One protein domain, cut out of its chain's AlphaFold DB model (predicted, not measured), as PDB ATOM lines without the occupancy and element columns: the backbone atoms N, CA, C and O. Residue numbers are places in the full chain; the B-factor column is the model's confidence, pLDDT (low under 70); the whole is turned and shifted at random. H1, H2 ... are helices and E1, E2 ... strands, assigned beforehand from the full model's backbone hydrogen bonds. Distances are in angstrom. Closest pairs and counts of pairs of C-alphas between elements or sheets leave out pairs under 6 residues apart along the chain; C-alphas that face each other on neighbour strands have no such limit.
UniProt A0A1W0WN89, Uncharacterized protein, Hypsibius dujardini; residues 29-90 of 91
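Overview. This is residues 29 to 90 of the 91 residues of an uncharacterized protein of Hypsibius dujardini (UniProt A0A1W0WN89). A small, strongly twisted sheet is built about one long strand, E4, with E3 along one side of it and the two short strands E1 and E2 one after the other along its other side. The short helix H1 packs over one face of this sheet, crossing E3 and E4 near the end of the printed part. The 62 printed residues hold four named strands and then one named helix, in the order E1, E2, E3, E4, H1. The branched sheet is mixed, E4 pairing antiparallel with E1 and E3 and parallel with E2. The class is mixed, helices and strands, with under half of the residues in named elements; the whole is compact, with a radius of gyration of the C-alphas of 10.9 A and spans of 32 by 22 by 15 A.

Arrangement. Begin at E4, residues 68 to 76, which has three neighbours in staggered pairing. On one side, beside its residues 70 to 76, find E3, residues 50 to 56, antiparallel to it at 142 degrees; the two form a hairpin, and N 53 and O 73 are within hydrogen-bond range at 2.9 A. On the other side, beside residues 71 to 74, is E1, residues 34 to 36, antiparallel at 146 degrees, with N 36 and O 72 at 2.8 A. On that same side, beside residues 68 to 71, is E2, residues 41 to 43, parallel at 44 degrees, with N 70 and O 42 at 2.8 A. E1 and E2 are only just apart, their closest C-alphas 8.4 A from each other. Now look to H1, residues 83 to 88, which is on the sheet at a height over the sheet of 8.7 A. It lies only just over E3 and E4, with 3 of its C-alphas falling on each, and runs across the strands, at 84 degrees to E3 on the local plane. Its closest C-alphas to E3 are those of Pro 83 and Lys 53, 5.3 A apart. In H1 every O i to N i+4 pair is within hydrogen-bond range.

Along the chain. Find C-alpha 68 at (-51.011, 31.734, -17.118); from there E4 runs 25.8 A to C-alpha 76 at (-33.375, 24.959, 0.431). E3 covers 16.7 A from Lys 50 to Ser 56. E1 begins at C-alpha 34, and E2 runs from Met 41 to Met 43. H1 ends at C-alpha 88, at (-40.929, 37.772, 3.540).

Size, cuts and confidence. The C-alphas farthest apart are those of Ile 67 and Glu 78, 31.7 A. The printed part has no cut. The link from E3 to E4, 11 residues, is long, and that from E1 to E2 is tight. Mean pLDDT of the printed part is 91.5; look to residues 29 to 30 for the values under 70.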
ATOM      1  N   THR A  29     -24.975  26.483  -3.812       59.38
ATOM      2  CA  THR A  29     -26.437  26.409  -3.760       59.38
ATOM      3  C   THR A  29     -26.904  27.557  -2.866       59.38
ATOM      4  O   THR A  29     -26.611  27.574  -1.669       59.38
ATOM      5  N   SER A  30     -27.545  28.580  -3.442       67.19
ATOM      6  CA  SER A  30     -27.936  29.753  -2.662       67.19
ATOM      7  C   SER A  30     -28.855  29.312  -1.524       67.19
ATOM      8  O   SER A  30     -29.893  28.686  -1.756       67.19
ATOM      9  N   ARG A  31     -28.460  29.619  -0.282       80.88
ATOM     10  CA  ARG A  31     -29.223  29.302   0.939       80.88
ATOM     11  C   ARG A  31     -30.518  30.122   1.051       80.88
ATOM     12  O   ARG A  31     -31.267  29.940   1.997       80.88
ATOM     13  N   HIS A  32     -30.787  31.001   0.092       89.56
ATOM     14  CA  HIS A  32     -31.924  31.912   0.090       89.56
ATOM     15  C   HIS A  32     -33.146  31.314  -0.610       89.56
ATOM     16  O   HIS A  32     -33.033  30.479  -1.516       89.56
ATOM     17  N   CYS A  33     -34.326  31.763  -0.197       94.12
ATOM     18  CA  CYS A  33     -35.566  31.514  -0.915       94.12
ATOM     19  C   CYS A  33     -35.665  32.464  -2.113       94.12
ATOM     20  O   CYS A  33     -35.366  33.646  -1.981       94.12
ATOM     21  N   LYS A  34     -36.088  31.964  -3.277       94.19
ATOM     22  CA  LYS A  34     -36.235  32.787  -4.487       94.19
ATOM     23  C   LYS A  34     -37.487  32.425  -5.265       94.19
ATOM     24  O   LYS A  34     -37.852  31.252  -5.349       94.19
ATOM     25  N   TRP A  35     -38.125  33.419  -5.871       94.94
ATOM     26  CA  TRP A  35     -39.239  33.191  -6.789       94.94
ATOM     27  C   TRP A  35     -38.744  32.736  -8.168       94.94
ATOM     28  O   TRP A  35     -37.988  33.434  -8.840       94.94
ATOM     29  N   HIS A  36     -39.215  31.574  -8.614       95.06
ATOM     30  CA  HIS A  36     -38.946  31.005  -9.931       95.06
ATOM     31  C   HIS A  36     -40.186  31.066 -10.823       95.06
ATOM     32  O   HIS A  36     -41.303  30.807 -10.378       95.06
ATOM     33  N   GLY A  37     -39.975  31.368 -12.105       93.25
ATOM     34  CA  GLY A  37     -41.023  31.545 -13.110       93.25
ATOM     35  C   GLY A  37     -41.050  32.978 -13.640       93.25
ATOM     36  O   GLY A  37     -41.143  33.943 -12.875       93.25
ATOM     37  N   THR A  38     -40.977  33.124 -14.959       93.12
ATOM     38  CA  THR A  38     -40.908  34.426 -15.634       93.12
ATOM     39  C   THR A  38     -42.286  34.806 -16.149       93.12
ATOM     40  O   THR A  38     -42.926  34.038 -16.852       93.12
ATOM     41  N   ALA A  39     -42.766  35.989 -15.784       94.19
ATOM     42  CA  ALA A  39     -44.014  36.501 -16.336       94.19
ATOM     43  C   ALA A  39     -43.805  36.915 -17.809       94.19
ATOM     44  O   ALA A  39     -42.692  37.309 -18.159       94.19
ATOM     45  N   PRO A  40     -44.831  36.842 -18.679       92.75
ATOM     46  CA  PRO A  40     -46.241  36.584 -18.366       92.75
ATOM     47  C   PRO A  40     -46.649  35.098 -18.327       92.75
ATOM     48  O   PRO A  40     -47.736  34.796 -17.837       92.75
ATOM     49  N   MET A  41     -45.819  34.171 -18.805       94.25
ATOM     50  CA  MET A  41     -46.122  32.730 -18.824       94.25
ATOM     51  C   MET A  41     -45.343  32.011 -17.719       94.25
ATOM     52  O   MET A  41     -44.161  31.723 -17.890       94.25
ATOM     53  N   CYS A  42     -45.968  31.692 -16.584       88.31
ATOM     54  CA  CYS A  42     -45.225  31.122 -15.462       88.31
ATOM     55  C   CYS A  42     -45.523  29.644 -15.245       88.31
ATOM     56  O   CYS A  42     -46.572  29.269 -14.742       88.31
ATOM     57  N   MET A  43     -44.546  28.799 -15.528       90.69
ATOM     58  CA  MET A  43     -44.488  27.413 -15.068       90.69
ATOM     59  C   MET A  43     -43.231  27.282 -14.212       90.69
ATOM     60  O   MET A  43     -42.241  26.685 -14.627       90.69
ATOM     61  N   GLY A  44     -43.221  27.956 -13.056       86.06
ATOM     62  CA  GLY A  44     -42.055  27.962 -12.176       86.06
ATOM     63  C   GLY A  44     -41.688  26.545 -11.732       86.06
ATOM     64  O   GLY A  44     -42.560  25.767 -11.347       86.06
ATOM     65  N   SER A  45     -40.403  26.208 -11.754       94.69
ATOM     66  CA  SER A  45     -39.883  24.955 -11.208       94.69
ATOM     67  C   SER A  45     -38.728  25.243 -10.260       94.69
ATOM     68  O   SER A  45     -37.971  26.200 -10.446       94.69
ATOM     69  N   CYS A  46     -38.621  24.430  -9.210       95.00
ATOM     70  CA  CYS A  46     -37.515  24.541  -8.277       95.00
ATOM     71  C   CYS A  46     -36.320  23.719  -8.760       95.00
ATOM     72  O   CYS A  46     -36.514  22.611  -9.266       95.00
ATOM     73  N   PRO A  47     -35.089  24.231  -8.591       92.81
ATOM     74  CA  PRO A  47     -33.890  23.440  -8.832       92.81
ATOM     75  C   PRO A  47     -33.837  22.246  -7.868       92.81
ATOM     76  O   PRO A  47     -34.467  22.254  -6.812       92.81
ATOM     77  N   SER A  48     -33.048  21.228  -8.209       91.12
ATOM     78  CA  SER A  48     -33.003  19.940  -7.498       91.12
ATOM     79  C   SER A  48     -32.646  20.035  -6.006       91.12
ATOM     80  O   SER A  48     -33.088  19.190  -5.224       91.12
ATOM     81  N   SER A  49     -31.889  21.053  -5.586       90.06
ATOM     82  CA  SER A  49     -31.526  21.303  -4.182       90.06
ATOM     83  C   SER A  49     -32.584  22.079  -3.385       90.06
ATOM     84  O   SER A  49     -32.426  22.276  -2.180       90.06
ATOM     85  N   LYS A  50     -33.674  22.519  -4.026       94.38
ATOM     86  CA  LYS A  50     -34.717  23.347  -3.410       94.38
ATOM     87  C   LYS A  50     -36.098  22.714  -3.534       94.38
ATOM     88  O   LYS A  50     -36.339  21.840  -4.361       94.38
ATOM     89  N   VAL A  51     -37.017  23.175  -2.696       95.31
ATOM     90  CA  VAL A  51     -38.427  22.768  -2.673       95.31
ATOM     91  C   VAL A  51     -39.330  23.986  -2.735       95.31
ATOM     92  O   VAL A  51     -38.981  25.057  -2.234       95.31
ATOM     93  N   SER A  52     -40.493  23.810  -3.360       96.31
ATOM     94  CA  SER A  52     -41.519  24.847  -3.412       96.31
ATOM     95  C   SER A  52     -42.172  24.975  -2.041       96.31
ATOM     96  O   SER A  52     -42.728  24.001  -1.537       96.31
ATOM     97  N   LYS A  53     -42.100  26.163  -1.441       96.12
ATOM     98  CA  LYS A  53     -42.783  26.487  -0.179       96.12
ATOM     99  C   LYS A  53     -44.084  27.256  -0.407       96.12
ATOM    100  O   LYS A  53     -44.989  27.161   0.410       96.12
ATOM    101  N   MET A  54     -44.189  27.993  -1.511       95.38
ATOM    102  CA  MET A  54     -45.377  28.775  -1.855       95.38
ATOM    103  C   MET A  54     -45.498  28.941  -3.368       95.38
ATOM    104  O   MET A  54     -44.495  28.943  -4.081       95.38
ATOM    105  N   GLU A  55     -46.718  29.133  -3.863       95.81
ATOM    106  CA  GLU A  55     -46.968  29.528  -5.247       95.81
ATOM    107  C   GLU A  55     -47.711  30.863  -5.297       95.81
ATOM    108  O   GLU A  55     -48.539  31.164  -4.441       95.81
ATOM    109  N   SER A  56     -47.404  31.694  -6.292       94.56
ATOM    110  CA  SER A  56     -48.041  33.003  -6.454       94.56
ATOM    111  C   SER A  56     -48.069  33.426  -7.914       94.56
ATOM    112  O   SER A  56     -47.173  33.103  -8.694       94.56
ATOM    113  N   LYS A  57     -49.088  34.201  -8.297       95.06
ATOM    114  CA  LYS A  57     -49.175  34.802  -9.634       95.06
ATOM    115  C   LYS A  57     -48.124  35.880  -9.869       95.06
ATOM    116  O   LYS A  57     -47.728  36.082 -11.005       95.06
ATOM    117  N   CYS A  58     -47.653  36.563  -8.832       93.50
ATOM    118  CA  CYS A  58     -46.717  37.681  -8.991       93.50
ATOM    119  C   CYS A  58     -45.409  37.468  -8.219       93.50
ATOM    120  O   CYS A  58     -44.382  38.045  -8.566       93.50
ATOM    121  N   GLY A  59     -45.408  36.583  -7.216       92.19
ATOM    122  CA  GLY A  59     -44.302  36.478  -6.265       92.19
ATOM    123  C   GLY A  59     -44.186  37.757  -5.432       92.19
ATOM    124  O   GLY A  59     -45.208  38.363  -5.107       92.19
ATOM    125  N   ASN A  60     -42.959  38.187  -5.129       87.50
ATOM    126  CA  ASN A  60     -42.717  39.423  -4.373       87.50
ATOM    127  C   ASN A  60     -42.940  40.700  -5.203       87.50
ATOM    128  O   ASN A  60     -43.355  41.721  -4.658       87.50
ATOM    129  N   ASN A  61     -42.733  40.653  -6.524       77.94
ATOM    130  CA  ASN A  61     -42.926  41.814  -7.393       77.94
ATOM    131  C   ASN A  61     -44.322  41.809  -8.038       77.94
ATOM    132  O   ASN A  61     -44.581  41.094  -9.004       77.94
ATOM    133  N   LYS A  62     -45.215  42.663  -7.525       82.25
ATOM    134  CA  LYS A  62     -46.605  42.793  -7.996       82.25
ATOM    135  C   LYS A  62     -46.759  43.521  -9.338       82.25
ATOM    136  O   LYS A  62     -47.861  43.545  -9.871       82.25
ATOM    137  N   LEU A  63     -45.688  44.100  -9.885       85.12
ATOM    138  CA  LEU A  63     -45.736  44.815 -11.165       85.12
ATOM    139  C   LEU A  63     -45.723  43.864 -12.368       85.12
ATOM    140  O   LEU A  63     -46.194  44.240 -13.438       85.12
ATOM    141  N   VAL A  64     -45.193  42.643 -12.215       88.12
ATOM    142  CA  VAL A  64     -45.040  41.693 -13.329       88.12
ATOM    143  C   VAL A  64     -45.579  40.314 -12.945       88.12
ATOM    144  O   VAL A  64     -44.871  39.449 -12.419       88.12
ATOM    145  N   CYS A  65     -46.865  40.115 -13.228       94.50
ATOM    146  CA  CYS A  65     -47.610  38.912 -12.875       94.50
ATOM    147  C   CYS A  65     -47.780  37.948 -14.052       94.50
ATOM    148  O   CYS A  65     -47.765  38.323 -15.225       94.50
ATOM    149  N   CYS A  66     -47.977  36.682 -13.716       95.38
ATOM    150  CA  CYS A  66     -48.279  35.614 -14.649       95.38
ATOM    151  C   CYS A  66     -49.730  35.721 -15.119       95.38
ATOM    152  O   CYS A  66     -50.651  35.728 -14.300       95.38
ATOM    153  N   ILE A  67     -49.932  35.724 -16.432       95.81
ATOM    154  CA  ILE A  67     -51.246  35.575 -17.059       95.81
ATOM    155  C   ILE A  67     -51.682  34.112 -16.924       95.81
ATOM    156  O   ILE A  67     -52.782  33.816 -16.459       95.81
ATOM    157  N   THR A  68     -50.778  33.180 -17.233       94.69
ATOM    158  CA  THR A  68     -51.011  31.734 -17.118       94.69
ATOM    159  C   THR A  68     -49.995  31.084 -16.171       94.69
ATOM    160  O   THR A  68     -48.863  31.549 -16.031       94.69
ATOM    161  N   GLY A  69     -50.439  30.037 -15.464       95.19
ATOM    162  CA  GLY A  69     -49.654  29.316 -14.452       95.19
ATOM    163  C   GLY A  69     -49.231  30.163 -13.234       95.19
ATOM    164  O   GLY A  69     -49.895  31.155 -12.924       95.19
ATOM    165  N   THR A  70     -48.199  29.748 -12.495       95.75
ATOM    166  CA  THR A  70     -47.745  30.349 -11.224       95.75
ATOM    167  C   THR A  70     -46.217  30.409 -11.126       95.75
ATOM    168  O   THR A  70     -45.485  29.613 -11.723       95.75
ATOM    169  N   LYS A  71     -45.720  31.380 -10.354       96.06
ATOM    170  CA  LYS A  71     -44.350  31.372  -9.834       96.06
ATOM    171  C   LYS A  71     -44.281  30.458  -8.617       96.06
ATOM    172  O   LYS A  71     -45.252  30.368  -7.866       96.06
ATOM    173  N   LYS A  72     -43.118  29.853  -8.388       97.06
ATOM    174  CA  LYS A  72     -42.838  29.014  -7.218       97.06
ATOM    175  C   LYS A  72     -41.754  29.634  -6.361       97.06
ATOM    176  O   LYS A  72     -40.706  30.013  -6.872       97.06
ATOM    177  N   LEU A  73     -42.007  29.735  -5.067       96.50
ATOM    178  CA  LEU A  73     -41.027  30.161  -4.089       96.50
ATOM    179  C   LEU A  73     -40.178  28.958  -3.692       96.50
ATOM    180  O   LEU A  73     -40.643  28.074  -2.974       96.50
ATOM    181  N   CYS A  74     -38.945  28.923  -4.180       96.50
ATOM    182  CA  CYS A  74     -38.038  27.802  -4.006       96.50
ATOM    183  C   CYS A  74     -37.031  28.095  -2.898       96.50
ATOM    184  O   CYS A  74     -36.211  29.005  -3.030       96.50
ATOM    185  N   CYS A  75     -37.060  27.285  -1.844       95.88
ATOM    186  CA  CYS A  75     -36.172  27.375  -0.684       95.88
ATOM    187  C   CYS A  75     -35.323  26.105  -0.543       95.88
ATOM    188  O   CYS A  75     -35.749  25.052  -1.024       95.88
ATOM    189  N   PRO A  76     -34.151  26.158   0.115       94.06
ATOM    190  CA  PRO A  76     -33.375  24.959   0.431       94.06
ATOM    191  C   PRO A  76     -34.216  23.903   1.153       94.06
ATOM    192  O   PRO A  76     -35.065  24.235   1.982       94.06
ATOM    193  N   LYS A  77     -33.979  22.628   0.838       92.25
ATOM    194  CA  LYS A  77     -34.711  21.493   1.426       92.25
ATOM    195  C   LYS A  77     -34.547  21.404   2.936       92.25
ATOM    196  O   LYS A  77     -35.500  21.081   3.634       92.25
ATOM    197  N   GLU A  78     -33.355  21.725   3.418       90.25
ATOM    198  CA  GLU A  78     -32.967  21.628   4.822       90.25
ATOM    199  C   GLU A  78     -33.438  22.840   5.643       90.25
ATOM    200  O   GLU A  78     -33.212  22.892   6.848       90.25
ATOM    201  N   MET A  79     -34.069  23.832   5.004       88.44
ATOM    202  CA  MET A  79     -34.583  25.021   5.674       88.44
ATOM    203  C   MET A  79     -36.009  24.771   6.176       88.44
ATOM    204  O   MET A  79     -36.967  24.697   5.391       88.44
ATOM    205  N   ASP A  80     -36.139  24.670   7.499       91.44
ATOM    206  CA  ASP A  80     -37.431  24.670   8.179       91.44
ATOM    207  C   ASP A  80     -37.911  26.112   8.370       91.44
ATOM    208  O   ASP A  80     -37.379  26.876   9.173       91.44
ATOM    209  N   ILE A  81     -38.857  26.518   7.528       91.81
ATOM    210  CA  ILE A  81     -39.404  27.870   7.483       91.81
ATOM    211  C   ILE A  81     -40.845  27.802   6.992       91.81
ATOM    212  O   ILE A  81     -41.165  27.023   6.082       91.81
ATOM    213  N   THR A  82     -41.714  28.619   7.586       94.62
ATOM    214  CA  THR A  82     -43.107  28.703   7.146       94.62
ATOM    215  C   THR A  82     -43.197  29.407   5.787       94.62
ATOM    216  O   THR A  82     -42.325  30.217   5.451       94.62
ATOM    217  N   PRO A  83     -44.229  29.129   4.975       93.81
ATOM    218  CA  PRO A  83     -44.408  29.779   3.676       93.81
ATOM    219  C   PRO A  83     -44.425  31.314   3.751       93.81
ATOM    220  O   PRO A  83     -43.869  31.982   2.879       93.81
ATOM    221  N   GLU A  84     -45.014  31.879   4.806       92.88
ATOM    222  CA  GLU A  84     -45.134  33.324   5.019       92.88
ATOM    223  C   GLU A  84     -43.773  33.951   5.321       92.88
ATOM    224  O   GLU A  84     -43.394  34.950   4.707       92.88
ATOM    225  N   MET A  85     -43.008  33.331   6.225       91.88
ATOM    226  CA  MET A  85     -41.650  33.769   6.545       91.88
ATOM    227  C   MET A  85     -40.732  33.630   5.329       91.88
ATOM    228  O   MET A  85     -39.952  34.536   5.043       91.88
ATOM    229  N   ALA A  86     -40.864  32.538   4.572       93.50
ATOM    230  CA  ALA A  86     -40.113  32.319   3.342       93.50
ATOM    231  C   ALA A  86     -40.382  33.417   2.310       93.50
ATOM    232  O   ALA A  86     -39.452  33.877   1.652       93.50
ATOM    233  N   ALA A  87     -41.639  33.843   2.163       92.25
ATOM    234  CA  ALA A  87     -42.016  34.905   1.237       92.25
ATOM    235  C   ALA A  87     -41.447  36.263   1.661       92.25
ATOM    236  O   ALA A  87     -40.967  37.019   0.814       92.25
ATOM    237  N   ALA A  88     -41.458  36.539   2.968       91.31
ATOM    238  CA  ALA A  88     -40.929  37.772   3.540       91.31
ATOM    239  C   ALA A  88     -39.417  37.941   3.313       91.31
ATOM    240  O   ALA A  88     -38.961  39.066   3.135       91.31
ATOM    241  N   ILE A  89     -38.653  36.842   3.282       89.62
ATOM    242  CA  ILE A  89     -37.195  36.865   3.060       89.62
ATOM    243  C   ILE A  89     -36.778  36.540   1.619       89.62
ATOM    244  O   ILE A  89     -35.586  36.379   1.357       89.62
ATOM    245  N   ALA A  90     -37.734  36.356   0.704       91.12
ATOM    246  CA  ALA A  90     -37.415  35.914  -0.647       91.12
ATOM    247  C   ALA A  90     -36.727  37.018  -1.460       91.12
ATOM    248  O   ALA A  90     -37.218  38.150  -1.520       91.12
TER     249      ALA A  90